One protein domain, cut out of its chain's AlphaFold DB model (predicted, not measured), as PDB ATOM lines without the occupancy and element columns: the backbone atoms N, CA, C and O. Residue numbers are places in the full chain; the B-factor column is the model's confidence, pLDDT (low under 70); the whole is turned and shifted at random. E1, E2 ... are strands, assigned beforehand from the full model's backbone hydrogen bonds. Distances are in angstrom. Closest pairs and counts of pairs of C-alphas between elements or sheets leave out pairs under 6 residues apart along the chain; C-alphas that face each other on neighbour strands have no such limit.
ATOM      1  N   TYR A  33     -46.835  38.629  54.455       96.50
ATOM      2  CA  TYR A  33     -46.101  39.625  55.215       96.50
ATOM      3  C   TYR A  33     -44.600  39.596  54.924       96.50
ATOM      4  O   TYR A  33     -44.021  38.573  54.536       96.50
ATOM      5  N   ILE A  34     -43.950  40.722  55.217       98.00
ATOM      6  CA  ILE A  34     -42.516  40.791  55.492       98.00
ATOM      7  C   ILE A  34     -42.347  41.127  56.969       98.00
ATOM      8  O   ILE A  34     -42.732  42.205  57.416       98.00
ATOM      9  N   LYS A  35     -41.744  40.206  57.723       97.75
ATOM     10  CA  LYS A  35     -41.336  40.435  59.110       97.75
ATOM     11  C   LYS A  35     -39.832  40.647  59.145       97.75
ATOM     12  O   LYS A  35     -39.098  39.745  58.759       97.75
ATOM     13  N   TYR A  36     -39.364  41.798  59.599       97.81
ATOM     14  CA  TYR A  36     -37.960  42.192  59.490       97.81
ATOM     15  C   TYR A  36     -37.463  42.954  60.718       97.81
ATOM     16  O   TYR A  36     -38.247  43.370  61.565       97.81
ATOM     17  N   LYS A  37     -36.147  43.117  60.806       97.44
ATOM     18  CA  LYS A  37     -35.417  43.962  61.753       97.44
ATOM     19  C   LYS A  37     -34.419  44.809  60.983       97.44
ATOM     20  O   LYS A  37     -33.892  44.339  59.974       97.44
ATOM     21  N   LEU A  38     -34.139  46.007  61.482       95.31
ATOM     22  CA  LEU A  38     -33.053  46.851  60.995       95.31
ATOM     23  C   LEU A  38     -31.935  46.887  62.037       95.31
ATOM     24  O   LEU A  38     -32.127  47.390  63.138       95.31
ATOM     25  N   GLY A  39     -30.780  46.308  61.710       92.75
ATOM     26  CA  GLY A  39     -29.693  46.101  62.667       92.75
ATOM     27  C   GLY A  39     -30.177  45.365  63.924       92.75
ATOM     28  O   GLY A  39     -30.779  44.294  63.831       92.75
ATOM     29  N   ASP A  40     -29.940  45.974  65.087       89.75
ATOM     30  CA  ASP A  40     -30.306  45.435  66.403       89.75
ATOM     31  C   ASP A  40     -31.685  45.910  66.911       89.75
ATOM     32  O   ASP A  40     -32.019  45.718  68.081       89.75
ATOM     33  N   GLU A  41     -32.495  46.540  66.057       92.69
ATOM     34  CA  GLU A  41     -33.823  47.040  66.425       92.69
ATOM     35  C   GLU A  41     -34.868  45.922  66.627       92.69
ATOM     36  O   GLU A  41     -34.673  44.738  66.307       92.69
ATOM     37  N   ASP A  42     -36.025  46.320  67.163       93.12
ATOM     38  CA  ASP A  42     -37.190  45.454  67.308       93.12
ATOM     39  C   ASP A  42     -37.715  44.962  65.951       93.12
ATOM     40  O   ASP A  42     -37.505  45.563  64.897       93.12
ATOM     41  N   SER A  43     -38.421  43.826  65.968       95.19
ATOM     42  CA  SER A  43     -39.015  43.301  64.740       95.19
ATOM     43  C   SER A  43     -40.261  44.078  64.339       95.19
ATOM     44  O   SER A  43     -41.178  44.239  65.146       95.19
ATOM     45  N   HIS A  44     -40.343  44.414  63.063       95.38
ATOM     46  CA  HIS A  44     -41.491  45.021  62.416       95.38
ATOM     47  C   HIS A  44     -42.127  44.038  61.436       95.38
ATOM     48  O   HIS A  44     -41.459  43.144  60.916       95.38
ATOM     49  N   THR A  45     -43.420  44.211  61.185       96.50
ATOM     50  CA  THR A  45     -44.160  43.453  60.177       96.50
ATOM     51  C   THR A  45     -44.868  44.445  59.271       96.50
ATOM     52  O   THR A  45     -45.515  45.361  59.775       96.50
ATOM     53  N   ILE A  46     -44.737  44.255  57.960       96.56
ATOM     54  CA  ILE A  46     -45.567  44.918  56.957       96.56
ATOM     55  C   ILE A  46     -46.380  43.832  56.263       96.56
ATOM     56  O   ILE A  46     -45.807  42.877  55.729       96.56
ATOM     57  N   GLU A  47     -47.700  43.967  56.317       95.75
ATOM     58  CA  GLU A  47     -48.624  43.070  55.630       95.75
ATOM     59  C   GLU A  47     -48.555  43.306  54.113       95.75
ATOM     60  O   GLU A  47     -48.284  44.408  53.635       95.75
ATOM     61  N   LEU A  48     -48.781  42.241  53.356       96.19
ATOM     62  CA  LEU A  48     -48.812  42.216  51.903       96.19
ATOM     63  C   LEU A  48     -50.222  41.843  51.461       96.19
ATOM     64  O   LEU A  48     -50.758  40.810  51.871       96.19
ATOM     65  N   ALA A  49     -50.797  42.654  50.587       94.62
ATOM     66  CA  ALA A  49     -51.982  42.296  49.829       94.62
ATOM     67  C   ALA A  49     -51.607  41.499  48.566       94.62
ATOM     68  O   ALA A  49     -50.430  41.324  48.238       94.62
ATOM     69  N   ARG A  50     -52.620  41.006  47.844       93.31
ATOM     70  CA  ARG A  50     -52.449  40.260  46.584       93.31
ATOM     71  C   ARG A  50     -51.729  41.101  45.525       93.31
ATOM     72  O   ARG A  50     -50.874  40.604  44.804       93.31
ATOM     73  N   GLU A  51     -52.065  42.382  45.444       93.88
ATOM     74  CA  GLU A  51     -51.516  43.344  44.487       93.88
ATOM     75  C   GLU A  51     -50.067  43.762  44.778       93.88
ATOM     76  O   GLU A  51     -49.382  44.240  43.874       93.88
ATOM     77  N   ASP A  52     -49.584  43.541  46.003       95.94
ATOM     78  CA  ASP A  52     -48.242  43.940  46.438       95.94
ATOM     79  C   ASP A  52     -47.160  42.972  45.936       95.94
ATOM     80  O   ASP A  52     -45.962  43.273  45.997       95.94
ATOM     81  N   VAL A  53     -47.562  41.793  45.443       95.50
ATOM     82  CA  VAL A  53     -46.652  40.739  44.998       95.50
ATOM     83  C   VAL A  53     -47.009  40.239  43.606       95.50
ATOM     84  O   VAL A  53     -48.114  39.812  43.290       95.50
ATOM     85  N   HIS A  54     -45.995  40.207  42.761       93.69
ATOM     86  CA  HIS A  54     -46.043  39.679  41.415       93.69
ATOM     87  C   HIS A  54     -45.158  38.445  41.335       93.69
ATOM     88  O   HIS A  54     -43.942  38.557  41.179       93.69
ATOM     89  N   VAL A  55     -45.767  37.264  41.428       92.56
ATOM     90  CA  VAL A  55     -45.052  35.991  41.284       92.56
ATOM     91  C   VAL A  55     -44.669  35.717  39.817       92.56
ATOM     92  O   VAL A  55     -45.280  36.291  38.899       92.56
ATOM     93  N   PRO A  56     -43.644  34.878  39.567       92.06
ATOM     94  CA  PRO A  56     -43.292  34.429  38.227       92.06
ATOM     95  C   PRO A  56     -44.442  33.685  37.545       92.06
ATOM     96  O   PRO A  56     -45.201  32.973  38.190       92.06
ATOM     97  N   ASN A  57     -44.522  33.807  36.223       89.19
ATOM     98  CA  ASN A  57     -45.445  33.064  35.366       89.19
ATOM     99  C   ASN A  57     -44.791  32.809  33.995       89.19
ATOM    100  O   ASN A  57     -43.597  33.058  33.814       89.19
ATOM    101  N   ILE A  58     -45.559  32.349  33.004       86.19
ATOM    102  CA  ILE A  58     -45.032  32.042  31.662       86.19
ATOM    103  C   ILE A  58     -44.347  33.235  30.964       86.19
ATOM    104  O   ILE A  58     -43.466  33.029  30.138       86.19
ATOM    105  N   ASN A  59     -44.721  34.471  31.316       88.12
ATOM    106  CA  ASN A  59     -44.219  35.712  30.716       88.12
ATOM    107  C   ASN A  59     -43.267  36.481  31.652       88.12
ATOM    108  O   ASN A  59     -42.676  37.483  31.251       88.12
ATOM    109  N   ARG A  60     -43.139  36.049  32.913       89.75
ATOM    110  CA  ARG A  60     -42.399  36.744  33.968       89.75
ATOM    111  C   ARG A  60     -41.499  35.762  34.702       89.75
ATOM    112  O   ARG A  60     -41.977  34.902  35.428       89.75
ATOM    113  N   HIS A  61     -40.185  35.941  34.598       92.62
ATOM    114  CA  HIS A  61     -39.207  35.080  35.280       92.62
ATOM    115  C   HIS A  61     -38.709  35.639  36.620       92.62
ATOM    116  O   HIS A  61     -37.750  35.116  37.178       92.62
ATOM    117  N   TYR A  62     -39.334  36.693  37.142       94.19
ATOM    118  CA  TYR A  62     -38.970  37.330  38.405       94.19
ATOM    119  C   TYR A  62     -40.153  37.350  39.370       94.19
ATOM    120  O   TYR A  62     -41.305  37.380  38.942       94.19
ATOM    121  N   ILE A  63     -39.848  37.356  40.665       95.12
ATOM    122  CA  ILE A  63     -40.786  37.799  41.694       95.12
ATOM    123  C   ILE A  63     -40.501  39.271  41.990       95.12
ATOM    124  O   ILE A  63     -39.341  39.662  42.147       95.12
ATOM    125  N   GLN A  64     -41.546  40.088  42.026       96.38
ATOM    126  CA  GLN A  64     -41.470  41.479  42.460       96.38
ATOM    127  C   GLN A  64     -42.395  41.666  43.655       96.38
ATOM    128  O   GLN A  64     -43.526  41.194  43.636       96.38
ATOM    129  N   ILE A  65     -41.895  42.325  44.689       97.62
ATOM    130  CA  ILE A  65     -42.619  42.621  45.921       97.62
ATOM    131  C   ILE A  65     -42.469  44.110  46.164       97.62
ATOM    132  O   ILE A  65     -41.347  44.613  46.139       97.62
ATOM    133  N   GLN A  66     -43.567  44.806  46.410       97.88
ATOM    134  CA  GLN A  66     -43.541  46.203  46.802       97.88
ATOM    135  C   GLN A  66     -44.573  46.421  47.898       97.88
ATOM    136  O   GLN A  66     -45.771  46.389  47.643       97.88
ATOM    137  N   THR A  67     -44.105  46.646  49.122       97.69
ATOM    138  CA  THR A  67     -45.008  46.938  50.233       97.69
ATOM    139  C   THR A  67     -45.658  48.305  50.053       97.69
ATOM    140  O   THR A  67     -45.120  49.201  49.388       97.69
ATOM    141  N   ARG A  68     -46.799  48.501  50.708       94.81
ATOM    142  CA  ARG A  68     -47.468  49.798  50.775       94.81
ATOM    143  C   ARG A  68     -47.069  50.526  52.060       94.81
ATOM    144  O   ARG A  68     -46.783  49.908  53.082       94.81
ATOM    145  N   LEU A  69     -46.958  51.849  51.972       93.44
ATOM    146  CA  LEU A  69     -46.482  52.690  53.075       93.44
ATOM    147  C   LEU A  69     -47.502  52.763  54.227       93.44
ATOM    148  O   LEU A  69     -47.113  52.876  55.383       93.44
ATOM    149  N   ASP A  70     -48.793  52.689  53.907       92.81
ATOM    150  CA  ASP A  70     -49.918  52.683  54.849       92.81
ATOM    151  C   ASP A  70     -49.971  51.424  55.728       92.81
ATOM    152  O   ASP A  70     -50.411  51.500  56.874       92.81
ATOM    153  N   GLU A  71     -49.455  50.296  55.238       92.38
ATOM    154  CA  GLU A  71     -49.316  49.057  56.015       92.38
ATOM    155  C   GLU A  71     -48.173  49.122  57.049       92.38
ATOM    156  O   GLU A  71     -48.077  48.278  57.945       92.38
ATOM    157  N   SER A  72     -47.305  50.140  56.980       91.94
ATOM    158  CA  SER A  72     -46.217  50.340  57.936       91.94
ATOM    159  C   SER A  72     -46.532  51.436  58.947       91.94
ATOM    160  O   SER A  72     -46.457  52.630  58.658       91.94
ATOM    161  N   LYS A  73     -46.752  51.048  60.209       88.62
ATOM    162  CA  LYS A  73     -46.920  52.005  61.325       88.62
ATOM    163  C   LYS A  73     -45.718  52.935  61.519       88.62
ATOM    164  O   LYS A  73     -45.872  54.026  62.057       88.62
ATOM    165  N   ARG A  74     -44.527  52.481  61.121       91.94
ATOM    166  CA  ARG A  74     -43.259  53.211  61.233       91.94
ATOM    167  C   ARG A  74     -43.007  54.131  60.032       91.94
ATOM    168  O   ARG A  74     -42.170  55.018  60.135       91.94
ATOM    169  N   GLY A  75     -43.736  53.955  58.926       94.44
ATOM    170  CA  GLY A  75     -43.468  54.659  57.669       94.44
ATOM    171  C   GLY A  75     -42.355  54.025  56.839       94.44
ATOM    172  O   GLY A  75     -41.691  54.712  56.063       94.44
ATOM    173  N   ASP A  76     -42.130  52.728  57.020       96.44
ATOM    174  CA  ASP A  76     -41.179  51.966  56.219       96.44
ATOM    175  C   ASP A  76     -41.846  51.443  54.940       96.44
ATOM    176  O   ASP A  76     -43.033  51.115  54.922       96.44
ATOM    177  N   GLN A  77     -41.070  51.311  53.870       97.56
ATOM    178  CA  GLN A  77     -41.528  50.706  52.622       97.56
ATOM    179  C   GLN A  77     -40.398  49.905  51.984       97.56
ATOM    180  O   GLN A  77     -39.252  50.342  52.002       97.56
ATOM    181  N   ILE A  78     -40.700  48.745  51.411       98.12
ATOM    182  CA  ILE A  78     -39.705  47.848  50.827       98.12
ATOM    183  C   ILE A  78     -40.142  47.482  49.409       98.12
ATOM    184  O   ILE A  78     -41.264  47.029  49.200       98.12
ATOM    185  N   SER A  79     -39.234  47.632  48.444       98.25
ATOM    186  CA  SER A  79     -39.363  47.095  47.089       98.25
ATOM    187  C   SER A  79     -38.237  46.101  46.840       98.25
ATOM    188  O   SER A  79     -37.070  46.415  47.077       98.25
ATOM    189  N   LEU A  80     -38.563  44.905  46.358       98.25
ATOM    190  CA  LEU A  80     -37.608  43.854  46.023       98.25
ATOM    191  C   LEU A  80     -37.967  43.224  44.686       98.25
ATOM    192  O   LEU A  80     -39.116  42.871  44.432       98.25
ATOM    193  N   MET A  81     -36.955  43.004  43.857       97.50
ATOM    194  CA  MET A  81     -37.075  42.225  42.634       97.50
ATOM    195  C   MET A  81     -36.054  41.095  42.662       97.50
ATOM    196  O   MET A  81     -34.856  41.336  42.794       97.50
ATOM    197  N   ILE A  82     -36.510  39.854  42.516       96.38
ATOM    198  CA  ILE A  82     -35.644  38.677  42.492       96.38
ATOM    199  C   ILE A  82     -35.853  37.951  41.176       96.38
ATOM    200  O   ILE A  82     -36.952  37.491  40.868       96.38
ATOM    201  N   ASN A  83     -34.780  37.836  40.401       95.00
ATOM    202  CA  ASN A  83     -34.817  37.136  39.129       95.00
ATOM    203  C   ASN A  83     -34.617  35.630  39.327       95.00
ATOM    204  O   ASN A  83     -33.764  35.211  40.108       95.00
ATOM    205  N   ASN A  84     -35.382  34.832  38.584       93.88
ATOM    206  CA  ASN A  84     -35.342  33.373  38.558       93.88
ATOM    207  C   ASN A  84     -35.212  32.736  39.960       93.88
ATOM    208  O   ASN A  84     -34.208  32.073  40.242       93.88
ATOM    209  N   PRO A  85     -36.188  32.964  40.859       93.38
ATOM    210  CA  PRO A  85     -36.111  32.509  42.243       93.38
ATOM    211  C   PRO A  85     -36.034  30.980  42.332       93.38
ATOM    212  O   PRO A  85     -36.790  30.276  41.665       93.38
ATOM    213  N   LYS A  86     -35.141  30.451  43.172       94.06
ATOM    214  CA  LYS A  86     -34.862  29.014  43.346       94.06
ATOM    215  C   LYS A  86     -34.761  28.669  44.828       94.06
ATOM    216  O   LYS A  86     -34.165  29.422  45.595       94.06
ATOM    217  N   ILE A  87     -35.298  27.508  45.202       95.56
ATOM    218  CA  ILE A  87     -35.248  27.003  46.579       95.56
ATOM    219  C   ILE A  87     -33.808  26.616  46.951       95.56
ATOM    220  O   ILE A  87     -33.040  26.129  46.119       95.56
ATOM    221  N   GLY A  88     -33.433  26.841  48.210       91.44
ATOM    222  CA  GLY A  88     -32.189  26.365  48.818       91.44
ATOM    223  C   GLY A  88     -30.931  27.132  48.406       91.44
ATOM    224  O   GLY A  88     -29.871  26.908  48.987       91.44
ATOM    225  N   THR A  89     -31.040  28.066  47.461       93.19
ATOM    226  CA  THR A  89     -29.919  28.855  46.938       93.19
ATOM    227  C   THR A  89     -29.991  30.284  47.461       93.19
ATOM    228  O   THR A  89     -31.067  30.879  47.481       93.19
ATOM    229  N   LYS A  90     -28.848  30.850  47.866       94.88
ATOM    230  CA  LYS A  90     -28.748  32.290  48.131       94.88
ATOM    231  C   LYS A  90     -28.738  33.038  46.801       94.88
ATOM    232  O   LYS A  90     -27.904  32.756  45.945       94.88
ATOM    233  N   LEU A  91     -29.659  33.974  46.638       96.06
ATOM    234  CA  LEU A  91     -29.822  34.782  45.438       96.06
ATOM    235  C   LEU A  91     -29.589  36.247  45.771       96.06
ATOM    236  O   LEU A  91     -30.089  36.739  46.780       96.06
ATOM    237  N   THR A  92     -28.884  36.950  44.896       96.62
ATOM    238  CA  THR A  92     -28.759  38.404  44.979       96.62
ATOM    239  C   THR A  92     -29.976  39.052  44.317       96.62
ATOM    240  O   THR A  92     -30.250  38.760  43.146       96.62
ATOM    241  N   PRO A  93     -30.729  39.917  45.017       95.88
ATOM    242  CA  PRO A  93     -31.830  40.641  44.398       95.88
ATOM    243  C   PRO A  93     -31.327  41.618  43.332       95.88
ATOM    244  O   PRO A  93     -30.205  42.130  43.379       95.88
ATOM    245  N   VAL A  94     -32.181  41.911  42.360       96.31
ATOM    246  CA  VAL A  94     -31.897  42.857  41.284       96.31
ATOM    247  C   VAL A  94     -31.885  44.268  41.867       96.31
ATOM    248  O   VAL A  94     -32.930  44.807  42.216       96.31
ATOM    249  N   SER A  95     -30.711  44.894  41.960       95.69
ATOM    250  CA  SER A  95     -30.606  46.275  42.458       95.69
ATOM    251  C   SER A  95     -31.184  47.287  41.457       95.69
ATOM    252  O   SER A  95     -31.965  48.159  41.837       95.69
ATOM    253  N   ARG A  96     -30.866  47.148  40.159       95.06
ATOM    254  CA  ARG A  96     -31.297  48.070  39.092       95.06
ATOM    255  C   ARG A  96     -31.810  47.329  37.862       95.06
ATOM    256  O   ARG A  96     -31.244  46.308  37.482       95.06
ATOM    257  N   ALA A  97     -32.807  47.896  37.191       92.94
ATOM    258  CA  ALA A  97     -33.308  47.408  35.907       92.94
ATOM    259  C   ALA A  97     -33.542  48.566  34.926       92.94
ATOM    260  O   ALA A  97     -33.662  49.725  35.330       92.94
ATOM    261  N   SER A  98     -33.582  48.257  33.628       92.19
ATOM    262  CA  SER A  98     -33.913  49.236  32.589       92.19
ATOM    263  C   SER A  98     -35.428  49.416  32.505       92.19
ATOM    264  O   SER A  98     -36.126  48.560  31.966       92.19
ATOM    265  N   LEU A  99     -35.921  50.548  33.000       86.00
ATOM    266  CA  LEU A  99     -37.316  50.967  32.906       86.00
ATOM    267  C   LEU A  99     -37.404  52.123  31.907       86.00
ATOM    268  O   LEU A  99     -36.718  53.134  32.061       86.00
ATOM    269  N   ASN A 100     -38.208  51.970  30.850       88.56
ATOM    270  CA  ASN A 100     -38.367  52.978  29.788       88.56
ATOM    271  C   ASN A 100     -37.024  53.464  29.195       88.56
ATOM    272  O   ASN A 100     -36.821  54.654  28.956       88.56
ATOM    273  N   GLY A 101     -36.073  52.541  29.010       90.25
ATOM    274  CA  GLY A 101     -34.742  52.833  28.467       90.25
ATOM    275  C   GLY A 101     -33.766  53.498  29.445       90.25
ATOM    276  O   GLY A 101     -32.697  53.938  29.024       90.25
ATOM    277  N   ARG A 102     -34.096  53.591  30.741       91.75
ATOM    278  CA  ARG A 102     -33.212  54.145  31.779       91.75
ATOM    279  C   ARG A 102     -32.999  53.146  32.908       91.75
ATOM    280  O   ARG A 102     -33.953  52.584  33.435       91.75
ATOM    281  N   PHE A 103     -31.748  52.963  33.323       91.62
ATOM    282  CA  PHE A 103     -31.424  52.127  34.479       91.62
ATOM    283  C   PHE A 103     -31.816  52.823  35.783       91.62
ATOM    284  O   PHE A 103     -31.203  53.823  36.162       91.62
ATOM    285  N   GLN A 104     -32.779  52.260  36.502       93.50
ATOM    286  CA  GLN A 104     -33.305  52.797  37.759       93.50
ATOM    287  C   GLN A 104     -33.203  51.749  38.875       93.50
ATOM    288  O   GLN A 104     -33.216  50.553  38.565       93.50
ATOM    289  N   PRO A 105     -33.051  52.159  40.149       94.19
ATOM    290  CA  PRO A 105     -33.201  51.250  41.281       94.19
ATOM    291  C   PRO A 105     -34.583  50.592  41.259       94.19
ATOM    292  O   PRO A 105     -35.585  51.270  41.066       94.19
ATOM    293  N   VAL A 106     -34.625  49.275  41.438       96.62
ATOM    294  CA  VAL A 106     -35.882  48.505  41.529       96.62
ATOM    295  C   VAL A 106     -36.008  47.752  42.847       96.62
ATOM    296  O   VAL A 106     -37.125  47.492  43.289       96.62
ATOM    297  N   SER A 107     -34.877  47.465  43.497       98.12
ATOM    298  CA  SER A 107     -34.853  47.028  44.890       98.12
ATOM    299  C   SER A 107     -34.342  48.159  45.776       98.12
ATOM    300  O   SER A 107     -33.226  48.653  45.578       98.12
ATOM    301  N   TRP A 108     -35.160  48.579  46.733       97.81
ATOM    302  CA  TRP A 108     -34.897  49.711  47.616       97.81
ATOM    303  C   TRP A 108     -35.725  49.612  48.901       97.81
ATOM    304  O   TRP A 108     -36.695  48.859  48.973       97.81
ATOM    305  N   MET A 109     -35.349  50.402  49.903       97.38
ATOM    306  CA  MET A 109     -36.096  50.569  51.146       97.38
ATOM    307  C   MET A 109     -36.314  52.054  51.448       97.38
ATOM    308  O   MET A 109     -35.462  52.878  51.150       97.38
ATOM    309  N   ARG A 110     -37.439  52.411  52.059       95.94
ATOM    310  CA  ARG A 110     -37.609  53.657  52.810       95.94
ATOM    311  C   ARG A 110     -37.712  53.294  54.278       95.94
ATOM    312  O   ARG A 110     -38.440  52.365  54.619       95.94
ATOM    313  N   GLU A 111     -36.996  54.016  55.120       94.75
ATOM    314  CA  GLU A 111     -37.054  53.862  56.566       94.75
ATOM    315  C   GLU A 111     -37.655  55.134  57.158       94.75
ATOM    316  O   GLU A 111     -37.140  56.219  56.917       94.75
ATOM    317  N   GLN A 112     -38.733  55.029  57.931       93.75
ATOM    318  CA  GLN A 112     -39.346  56.169  58.623       93.75
ATOM    319  C   GLN A 112     -39.588  57.379  57.705       93.75
ATOM    320  O   GLN A 112     -39.212  58.508  58.021       93.75
ATOM    321  N   PHE A 113     -40.209  57.149  56.545       92.94
ATOM    322  CA  PHE A 113     -40.472  58.173  55.525       92.94
ATOM    323  C   PHE A 113     -39.216  58.817  54.904       92.94
ATOM    324  O   PHE A 113     -39.324  59.845  54.228       92.94
ATOM    325  N   SER A 114     -38.032  58.220  55.077       93.88
ATOM    326  CA  SER A 114     -36.808  58.646  54.394       93.88
ATOM    327  C   SER A 114     -36.928  58.520  52.868       93.88
ATOM    328  O   SER A 114     -37.790  57.797  52.353       93.88
ATOM    329  N   PRO A 115     -36.013  59.154  52.111       94.88
ATOM    330  CA  PRO A 115     -35.821  58.837  50.700       94.88
ATOM    331  C   PRO A 115     -35.549  57.346  50.462       94.88
ATOM    332  O   PRO A 115     -35.101  56.630  51.363       94.88
ATOM    333  N   GLU A 116     -35.784  56.902  49.225       96.31
ATOM    334  CA  GLU A 116     -35.478  55.540  48.785       96.31
ATOM    335  C   GLU A 116     -33.979  55.263  48.875       96.31
ATOM    336  O   GLU A 116     -33.167  55.874  48.178       96.31
ATOM    337  N   ALA A 117     -33.637  54.298  49.715       96.62
ATOM    338  CA  ALA A 117     -32.329  53.710  49.865       96.62
ATOM    339  C   ALA A 117     -32.148  52.539  48.894       96.62
ATOM    340  O   ALA A 117     -32.784  51.496  49.069       96.62
ATOM    341  N   PRO A 118     -31.279  52.660  47.874       97.12
ATOM    342  CA  PRO A 118     -31.024  51.566  46.948       97.12
ATOM    343  C   PRO A 118     -30.375  50.368  47.646       97.12
ATOM    344  O   PRO A 118     -29.531  50.531  48.532       97.12
ATOM    345  N   LEU A 119     -30.715  49.164  47.183       97.94
ATOM    346  CA  LEU A 119     -30.061  47.926  47.597       97.94
ATOM    347  C   LEU A 119     -28.565  47.934  47.235       97.94
ATOM    348  O   LEU A 119     -28.201  48.275  46.104       97.94
ATOM    349  N   VAL A 120     -27.729  47.465  48.159       96.81
ATOM    350  CA  VAL A 120     -26.319  47.110  47.958       96.81
ATOM    351  C   VAL A 120     -26.257  45.633  47.533       96.81
ATOM    352  O   VAL A 120     -26.356  44.750  48.389       96.81
ATOM    353  N   PRO A 121     -26.151  45.323  46.226       93.00
ATOM    354  CA  PRO A 121     -26.381  43.970  45.717       93.00
ATOM    355  C   PRO A 121     -25.357  42.955  46.229       93.00
ATOM    356  O   PRO A 121     -25.743  41.876  46.664       93.00
ATOM    357  N   ASP A 122     -24.072  43.306  46.243       92.69
ATOM    358  CA  ASP A 122     -22.993  42.347  46.521       92.69
ATOM    359  C   ASP A 122     -22.974  41.847  47.975       92.69
ATOM    360  O   ASP A 122     -22.413  40.791  48.262       92.69
ATOM    361  N   SER A 123     -23.630  42.575  48.880       94.00
ATOM    362  CA  SER A 123     -23.791  42.187  50.284       94.00
ATOM    363  C   SER A 123     -25.149  41.550  50.574       94.00
ATOM    364  O   SER A 123     -25.353  41.025  51.660       94.00
ATOM    365  N   SER A 124     -26.092  41.605  49.632       97.88
ATOM    366  CA  SER A 124     -27.487  41.236  49.869       97.88
ATOM    367  C   SER A 124     -27.809  39.844  49.348       97.88
ATOM    368  O   SER A 124     -27.523  39.507  48.197       97.88
ATOM    369  N   THR A 125     -28.489  39.049  50.170       98.12
ATOM    370  CA  THR A 125     -28.957  37.714  49.810       98.12
ATOM    371  C   THR A 125     -30.405  37.465  50.225       98.12
ATOM    372  O   THR A 125     -30.882  37.913  51.263       98.12
ATOM    373  N   ILE A 126     -31.115  36.714  49.387       97.88
ATOM    374  CA  ILE A 126     -32.431  36.145  49.672       97.88
ATOM    375  C   ILE A 126     -32.345  34.646  49.447       97.88
ATOM    376  O   ILE A 126     -31.799  34.197  48.437       97.88
ATOM    377  N   LYS A 127     -32.888  33.860  50.372       98.12
ATOM    378  CA  LYS A 127     -32.924  32.402  50.253       98.12
ATOM    379  C   LYS A 127     -34.359  31.919  50.370       98.12
ATOM    380  O   LYS A 127     -34.918  31.918  51.459       98.12
ATOM    381  N   PHE A 128     -34.925  31.473  49.252       97.38
ATOM    382  CA  PHE A 128     -36.219  30.797  49.267       97.38
ATOM    383  C   PHE A 128     -36.056  29.407  49.870       97.38
ATOM    384  O   PHE A 128     -35.169  28.649  49.468       97.38
ATOM    385  N   ASP A 129     -36.903  29.065  50.823       95.94
ATOM    386  CA  ASP A 129     -37.000  27.724  51.397       95.94
ATOM    387  C   ASP A 129     -38.299  27.023  50.992       95.94
ATOM    388  O   ASP A 129     -38.325  25.798  50.920       95.94
ATOM    389  N   GLU A 130     -39.318  27.790  50.600       94.56
ATOM    390  CA  GLU A 130     -40.543  27.276  50.000       94.56
ATOM    391  C   GLU A 130     -40.939  28.089  48.762       94.56
ATOM    392  O   GLU A 130     -40.941  29.323  48.766       94.56
ATOM    393  N   ARG A 131     -41.253  27.375  47.677       91.12
ATOM    394  CA  ARG A 131     -41.745  27.932  46.416       91.12
ATOM    395  C   ARG A 131     -42.698  26.932  45.775       91.12
ATOM    396  O   ARG A 131     -42.247  25.973  45.145       91.12
ATOM    397  N   SER A 132     -43.988  27.173  45.922       89.31
ATOM    398  CA  SER A 132     -45.058  26.407  45.288       89.31
ATOM    399  C   SER A 132     -46.030  27.347  44.573       89.31
ATOM    400  O   SER A 132     -45.877  28.570  44.609       89.31
ATOM    401  N   ASP A 133     -47.047  26.768  43.942       87.62
ATOM    402  CA  ASP A 133     -48.118  27.535  43.304       87.62
ATOM    403  C   ASP A 133     -49.006  28.242  44.340       87.62
ATOM    404  O   ASP A 133     -49.719  29.172  43.996       87.62
ATOM    405  N   SER A 134     -48.949  27.849  45.618       90.56
ATOM    406  CA  SER A 134     -49.767  28.424  46.691       90.56
ATOM    407  C   SER A 134     -48.984  29.243  47.715       90.56
ATOM    408  O   SER A 134     -49.588  30.068  48.395       90.56
ATOM    409  N   LEU A 135     -47.669  29.040  47.855       94.38
ATOM    410  CA  LEU A 135     -46.876  29.646  48.924       94.38
ATOM    411  C   LEU A 135     -45.439  29.946  48.487       94.38
ATOM    412  O   LEU A 135     -44.727  29.118  47.918       94.38
ATOM    413  N   TRP A 136     -45.003  31.150  48.830       96.12
ATOM    414  CA  TRP A 136     -43.651  31.650  48.658       96.12
ATOM    415  C   TRP A 136     -43.102  32.064  50.014       96.12
ATOM    416  O   TRP A 136     -43.687  32.901  50.703       96.12
ATOM    417  N   SER A 137     -41.961  31.504  50.404       97.31
ATOM    418  CA  SER A 137     -41.288  31.897  51.636       97.31
ATOM    419  C   SER A 137     -39.784  32.003  51.443       97.31
ATOM    420  O   SER A 137     -39.182  31.240  50.685       97.31
ATOM    421  N   ALA A 138     -39.196  33.015  52.080       98.19
ATOM    422  CA  ALA A 138     -37.774  33.282  51.971       98.19
ATOM    423  C   ALA A 138     -37.215  33.985  53.203       98.19
ATOM    424  O   ALA A 138     -37.868  34.856  53.780       98.19
ATOM    425  N   ASP A 139     -35.970  33.659  53.530       98.50
ATOM    426  CA  ASP A 139     -35.152  34.443  54.448       98.50
ATOM    427  C   ASP A 139     -34.532  35.627  53.702       98.50
ATOM    428  O   ASP A 139     -34.063  35.491  52.564       98.50
ATOM    429  N   LEU A 140     -34.535  36.786  54.356       98.56
ATOM    430  CA  LEU A 140     -34.011  38.049  53.856       98.56
ATOM    431  C   LEU A 140     -32.774  38.431  54.672       98.56
ATOM    432  O   LEU A 140     -32.835  38.476  55.900       98.56
ATOM    433  N   ASP A 141     -31.680  38.730  53.983       98.44
ATOM    434  CA  ASP A 141     -30.443  39.262  54.550       98.44
ATOM    435  C   ASP A 141     -29.923  40.341  53.594       98.44
ATOM    436  O   ASP A 141     -29.215  40.062  52.628       98.44
ATOM    437  N   LEU A 142     -30.412  41.563  53.770       98.50
ATOM    438  CA  LEU A 142     -30.350  42.634  52.785       98.50
ATOM    439  C   LEU A 142     -29.611  43.840  53.342       98.50
ATOM    440  O   LEU A 142     -29.756  44.188  54.507       98.50
ATOM    441  N   TYR A 143     -28.871  44.526  52.483       98.06
ATOM    442  CA  TYR A 143     -28.183  45.759  52.827       98.06
ATOM    443  C   TYR A 143     -28.646  46.869  51.894       98.06
ATOM    444  O   TYR A 143     -28.638  46.710  50.673       98.06
ATOM    445  N   PHE A 144     -29.020  48.008  52.461       97.44
ATOM    446  CA  PHE A 144     -29.430  49.202  51.728       97.44
ATOM    447  C   PHE A 144     -28.494  50.356  52.067       97.44
ATOM    448  O   PHE A 144     -27.935  50.404  53.161       97.44
ATOM    449  N   LYS A 145     -28.294  51.299  51.145       96.38
ATOM    450  CA  LYS A 145     -27.542  52.520  51.472       96.38
ATOM    451  C   LYS A 145     -28.211  53.269  52.631       96.38
ATOM    452  O   LYS A 145     -29.429  53.242  52.750       96.38
ATOM    453  N   ASP A 146     -27.447  53.977  53.459       94.31
ATOM    454  CA  ASP A 146     -28.058  54.857  54.461       94.31
ATOM    455  C   ASP A 146     -28.436  56.190  53.807       94.31
ATOM    456  O   ASP A 146     -27.571  56.919  53.312       94.31
ATOM    457  N   CYS A 147     -29.736  56.488  53.774       94.12
ATOM    458  CA  CYS A 147     -30.281  57.728  53.216       94.12
ATOM    459  C   CYS A 147     -31.091  58.537  54.241       94.12
ATOM    460  O   CYS A 147     -31.805  59.473  53.865       94.12
ATOM    461  N   ARG A 148     -30.981  58.214  55.538       90.75
ATOM    462  CA  ARG A 148     -31.749  58.861  56.616       90.75
ATOM    463  C   ARG A 148     -31.432  60.345  56.784       90.75
ATOM    464  O   ARG A 148     -32.274  61.103  57.252       90.75
ATOM    465  N   SER A 149     -30.253  60.792  56.352       88.88
ATOM    466  CA  SER A 149     -29.852  62.207  56.351       88.88
ATOM    467  C   SER A 149     -30.490  63.047  55.231       88.88
ATOM    468  O   SER A 149     -30.073  64.179  55.004       88.88
ATOM    469  N   GLY A 150     -31.468  62.506  54.495       88.06
ATOM    470  CA  GLY A 150     -32.128  63.173  53.364       88.06
ATOM    471  C   GLY A 150     -31.414  62.988  52.020       88.06
ATOM    472  O   GLY A 150     -31.951  63.348  50.974       88.06
ATOM    473  N   SER A 151     -30.230  62.383  52.026       91.06
ATOM    474  CA  SER A 151     -29.501  61.923  50.847       91.06
ATOM    475  C   SER A 151     -28.724  60.659  51.198       91.06
ATOM    476  O   SER A 151     -28.363  60.450  52.356       91.06
ATOM    477  N   CYS A 152     -28.484  59.810  50.202       90.38
ATOM    478  CA  CYS A 152     -27.740  58.574  50.402       90.38
ATOM    479  C   CYS A 152     -26.249  58.857  50.574       90.38
ATOM    480  O   CYS A 152     -25.643  59.494  49.708       90.38
ATOM    481  N   SER A 153     -25.665  58.355  51.659       88.00
ATOM    482  CA  SER A 153     -24.246  58.503  51.956       88.00
ATOM    483  C   SER A 153     -23.510  57.176  51.827       88.00
ATOM    484  O   SER A 153     -23.870  56.194  52.470       88.00
ATOM    485  N   ASP A 154     -22.428  57.171  51.050       86.75
ATOM    486  CA  ASP A 154     -21.508  56.030  50.970       86.75
ATOM    487  C   ASP A 154     -20.495  56.009  52.136       86.75
ATOM    488  O   ASP A 154     -19.730  55.059  52.268       86.75
ATOM    489  N   SER A 155     -20.466  57.051  52.984       88.88
ATOM    490  CA  SER A 155     -19.595  57.110  54.171       88.88
ATOM    491  C   SER A 155     -20.238  56.544  55.438       88.88
ATOM    492  O   SER A 155     -19.537  56.304  56.420       88.88
ATOM    493  N   LEU A 156     -21.559  56.353  55.430       89.69
ATOM    494  CA  LEU A 156     -22.295  55.729  56.522       89.69
ATOM    495  C   LEU A 156     -22.392  54.216  56.288       89.69
ATOM    496  O   LEU A 156     -22.452  53.777  55.136       89.69
ATOM    497  N   PRO A 157     -22.405  53.402  57.359       93.12
ATOM    498  CA  PRO A 157     -22.627  51.973  57.213       93.12
ATOM    499  C   PRO A 157     -24.002  51.711  56.571       93.12
ATOM    500  O   PRO A 157     -24.963  52.407  56.900       93.12
ATOM    501  N   PRO A 158     -24.123  50.710  55.679       95.62
ATOM    502  CA  PRO A 158     -25.409  50.324  55.111       95.62
ATOM    503  C   PRO A 158     -26.424  49.922  56.187       95.62
ATOM    504  O   PRO A 158     -26.069  49.315  57.200       95.62
ATOM    505  N   LEU A 159     -27.701  50.187  55.920       95.25
ATOM    506  CA  LEU A 159     -28.815  49.670  56.703       95.25
ATOM    507  C   LEU A 159     -28.937  48.168  56.460       95.25
ATOM    508  O   LEU A 159     -29.197  47.732  55.337       95.25
ATOM    509  N   HIS A 160     -28.731  47.381  57.512       97.81
ATOM    510  CA  HIS A 160     -28.834  45.927  57.461       97.81
ATOM    511  C   HIS A 160     -30.246  45.487  57.834       97.81
ATOM    512  O   HIS A 160     -30.668  45.663  58.972       97.81
ATOM    513  N   LEU A 161     -30.965  44.907  56.882       98.12
ATOM    514  CA  LEU A 161     -32.282  44.322  57.075       98.12
ATOM    515  C   LEU A 161     -32.171  42.801  57.119       98.12
ATOM    516  O   LEU A 161     -31.809  42.170  56.128       98.12
ATOM    517  N   THR A 162     -32.577  42.204  58.236       98.50
ATOM    518  CA  THR A 162     -32.787  40.752  58.329       98.50
ATOM    519  C   THR A 162     -34.264  40.456  58.493       98.50
ATOM    520  O   THR A 162     -34.978  41.200  59.164       98.50
ATOM    521  N   GLY A 163     -34.771  39.395  57.876       97.75
ATOM    522  CA  GLY A 163     -36.201  39.131  57.953       97.75
ATOM    523  C   GLY A 163     -36.680  37.870  57.267       97.75
ATOM    524  O   GLY A 163     -35.907  37.031  56.816       97.75
ATOM    525  N   ARG A 164     -38.003  37.758  57.206       98.12
ATOM    526  CA  ARG A 164     -38.740  36.643  56.638       98.12
ATOM    527  C   ARG A 164     -39.870  37.165  55.767       98.12
ATOM    528  O   ARG A 164     -40.717  37.927  56.235       98.12
ATOM    529  N   LEU A 165     -39.899  36.691  54.530       98.06
ATOM    530  CA  LEU A 165     -41.027  36.802  53.618       98.06
ATOM    531  C   LEU A 165     -41.910  35.560  53.750       98.06
ATOM    532  O   LEU A 165     -41.415  34.425  53.730       98.06
ATOM    533  N   ARG A 166     -43.223  35.768  53.808       97.38
ATOM    534  CA  ARG A 166     -44.208  34.712  53.584       97.38
ATOM    535  C   ARG A 166     -45.367  35.276  52.780       97.38
ATOM    536  O   ARG A 166     -45.949  36.266  53.197       97.38
ATOM    537  N   TYR A 167     -45.674  34.671  51.640       96.62
ATOM    538  CA  TYR A 167     -46.728  35.119  50.737       96.62
ATOM    539  C   TYR A 167     -47.517  33.930  50.198       96.62
ATOM    540  O   TYR A 167     -46.946  33.026  49.591       96.62
ATOM    541  N   TRP A 168     -48.824  33.949  50.413       95.38
ATOM    542  CA  TRP A 168     -49.769  32.999  49.861       95.38
ATOM    543  C   TRP A 168     -50.344  33.538  48.556       95.38
ATOM    544  O   TRP A 168     -50.790  34.683  48.474       95.38
ATOM    545  N   VAL A 169     -50.337  32.692  47.533       91.19
ATOM    546  CA  VAL A 169     -50.892  33.001  46.216       91.19
ATOM    547  C   VAL A 169     -52.391  32.712  46.247       91.19
ATOM    548  O   VAL A 169     -52.805  31.602  46.613       91.19
ATOM    549  N   ALA A 170     -53.189  33.716  45.869       86.19
ATOM    550  CA  ALA A 170     -54.638  33.585  45.735       86.19
ATOM    551  C   ALA A 170     -54.979  32.439  44.777       86.19
ATOM    552  O   ALA A 170     -54.272  32.237  43.794       86.19
ATOM    553  N   GLU A 171     -56.065  31.710  45.036       84.44
ATOM    554  CA  GLU A 171     -56.437  30.552  44.208       84.44
ATOM    555  C   GLU A 171     -56.627  30.915  42.732       84.44
ATOM    556  O   GLU A 171     -56.194  30.165  41.866       84.44
ATOM    557  N   ASP A 172     -57.186  32.095  42.457       82.56
ATOM    558  CA  ASP A 172     -57.405  32.599  41.096       82.56
ATOM    559  C   ASP A 172     -56.105  32.934  40.333       82.56
ATOM    560  O   ASP A 172     -56.155  33.156  39.125       82.56
ATOM    561  N   ASP A 173     -54.965  33.042  41.032       76.06
ATOM    562  CA  ASP A 173     -53.644  33.353  40.456       76.06
ATOM    563  C   ASP A 173     -52.748  32.113  40.281       76.06
ATOM    564  O   ASP A 173     -51.627  32.250  39.781       76.06
ATOM    565  N   ARG A 174     -53.212  30.934  40.717       75.12
ATOM    566  CA  ARG A 174     -52.505  29.652  40.555       75.12
ATOM    567  C   ARG A 174     -52.697  29.113  39.139       75.12
ATOM    568  O   ARG A 174     -51.691  28.656  38.554       75.12
TER     569      ARG A 174
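Overview. This is residues 33 to 174 of the 174 residues of an uncharacterized protein of Fibrobacter sp. UWB8 (UniProt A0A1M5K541). Two sheets stand face to face with their strands crossed, a sandwich in which a twisted five-stranded sheet, E2 E1 E10 E9 E8, covers the smaller sheet E3 E4 E7. The small hairpin of E5 and E6 lies farthest out from the mean of the C-alphas, and long loops run between the parts. The printed part has 142 residues with no named helix and ten named strands, E1 to E10 in order along the chain; under half of the residues, 61, are in these strands. The class is all strand, and the sheets, E5 with E6 among them, are antiparallel throughout. The whole is compact, with a radius of gyration of the C-alphas of 14.6 A, and spans 43 by 36 by 28 A.

Along the chain. Begin in the large sheet with E10, residues 159 to 168, 27.6 A long; find its last C-alpha, 168, at (-49.769, 32.999, 49.861). Beside it are E9, residues 135 to 144, 26.4 A long, and E1, residues 33 to 38, 16.0 A, which begins with C-alpha 33 at (-46.101, 39.625, 55.215). E2, residues 44 to 48, and E8, residues 125 to 131, are the edge strands. In the second sheet look for E4, residues 77 to 83, 20.3 A long, with E3, residues 62 to 66, and E7, residues 108 to 110. E5 holds residues 96 to 99 and E6 residues 102 to 105.

Arrangement. E8, E9 and E10 form a meander, each strand the antiparallel neighbour of the one before. Look at N 127 and O 139, 3.0 A, between E8 and E9, and at N 140 and O 163, 2.8 A, between E9 and E10. E9 bends by 60 degrees at residue 141, and E10 by 51 degrees at residue 162. N 35 and O 164, 2.9 A, pair E1 with E10; N 34 and O 46, 2.9 A, pair E1 with E2. The two sheets' strands stand at 71 degrees, and their facing parts are 9.5 A centre to centre. In the smaller sheet the pairing is staggered: E4 pairs with E7 over residues 77 to 79, as at N 79 and O 108, 2.9 A, and with E3 over residues 79 to 83, as at N 65 and O 80, 2.8 A. The hairpin E5 and E6 has N 99 and O 102 at 2.9 A; E6 runs on into E7 at 53 degrees.

Size, cuts and confidence. The C-alphas farthest apart, those of Ser 155 and Asp 172, are 46.9 A apart. The printed part has no cut. The links E2 to E3, E4 to E5, E7 to E8 and E9 to E10 are long. Mean pLDDT of the printed part is 94.0, and no printed residue is under 70.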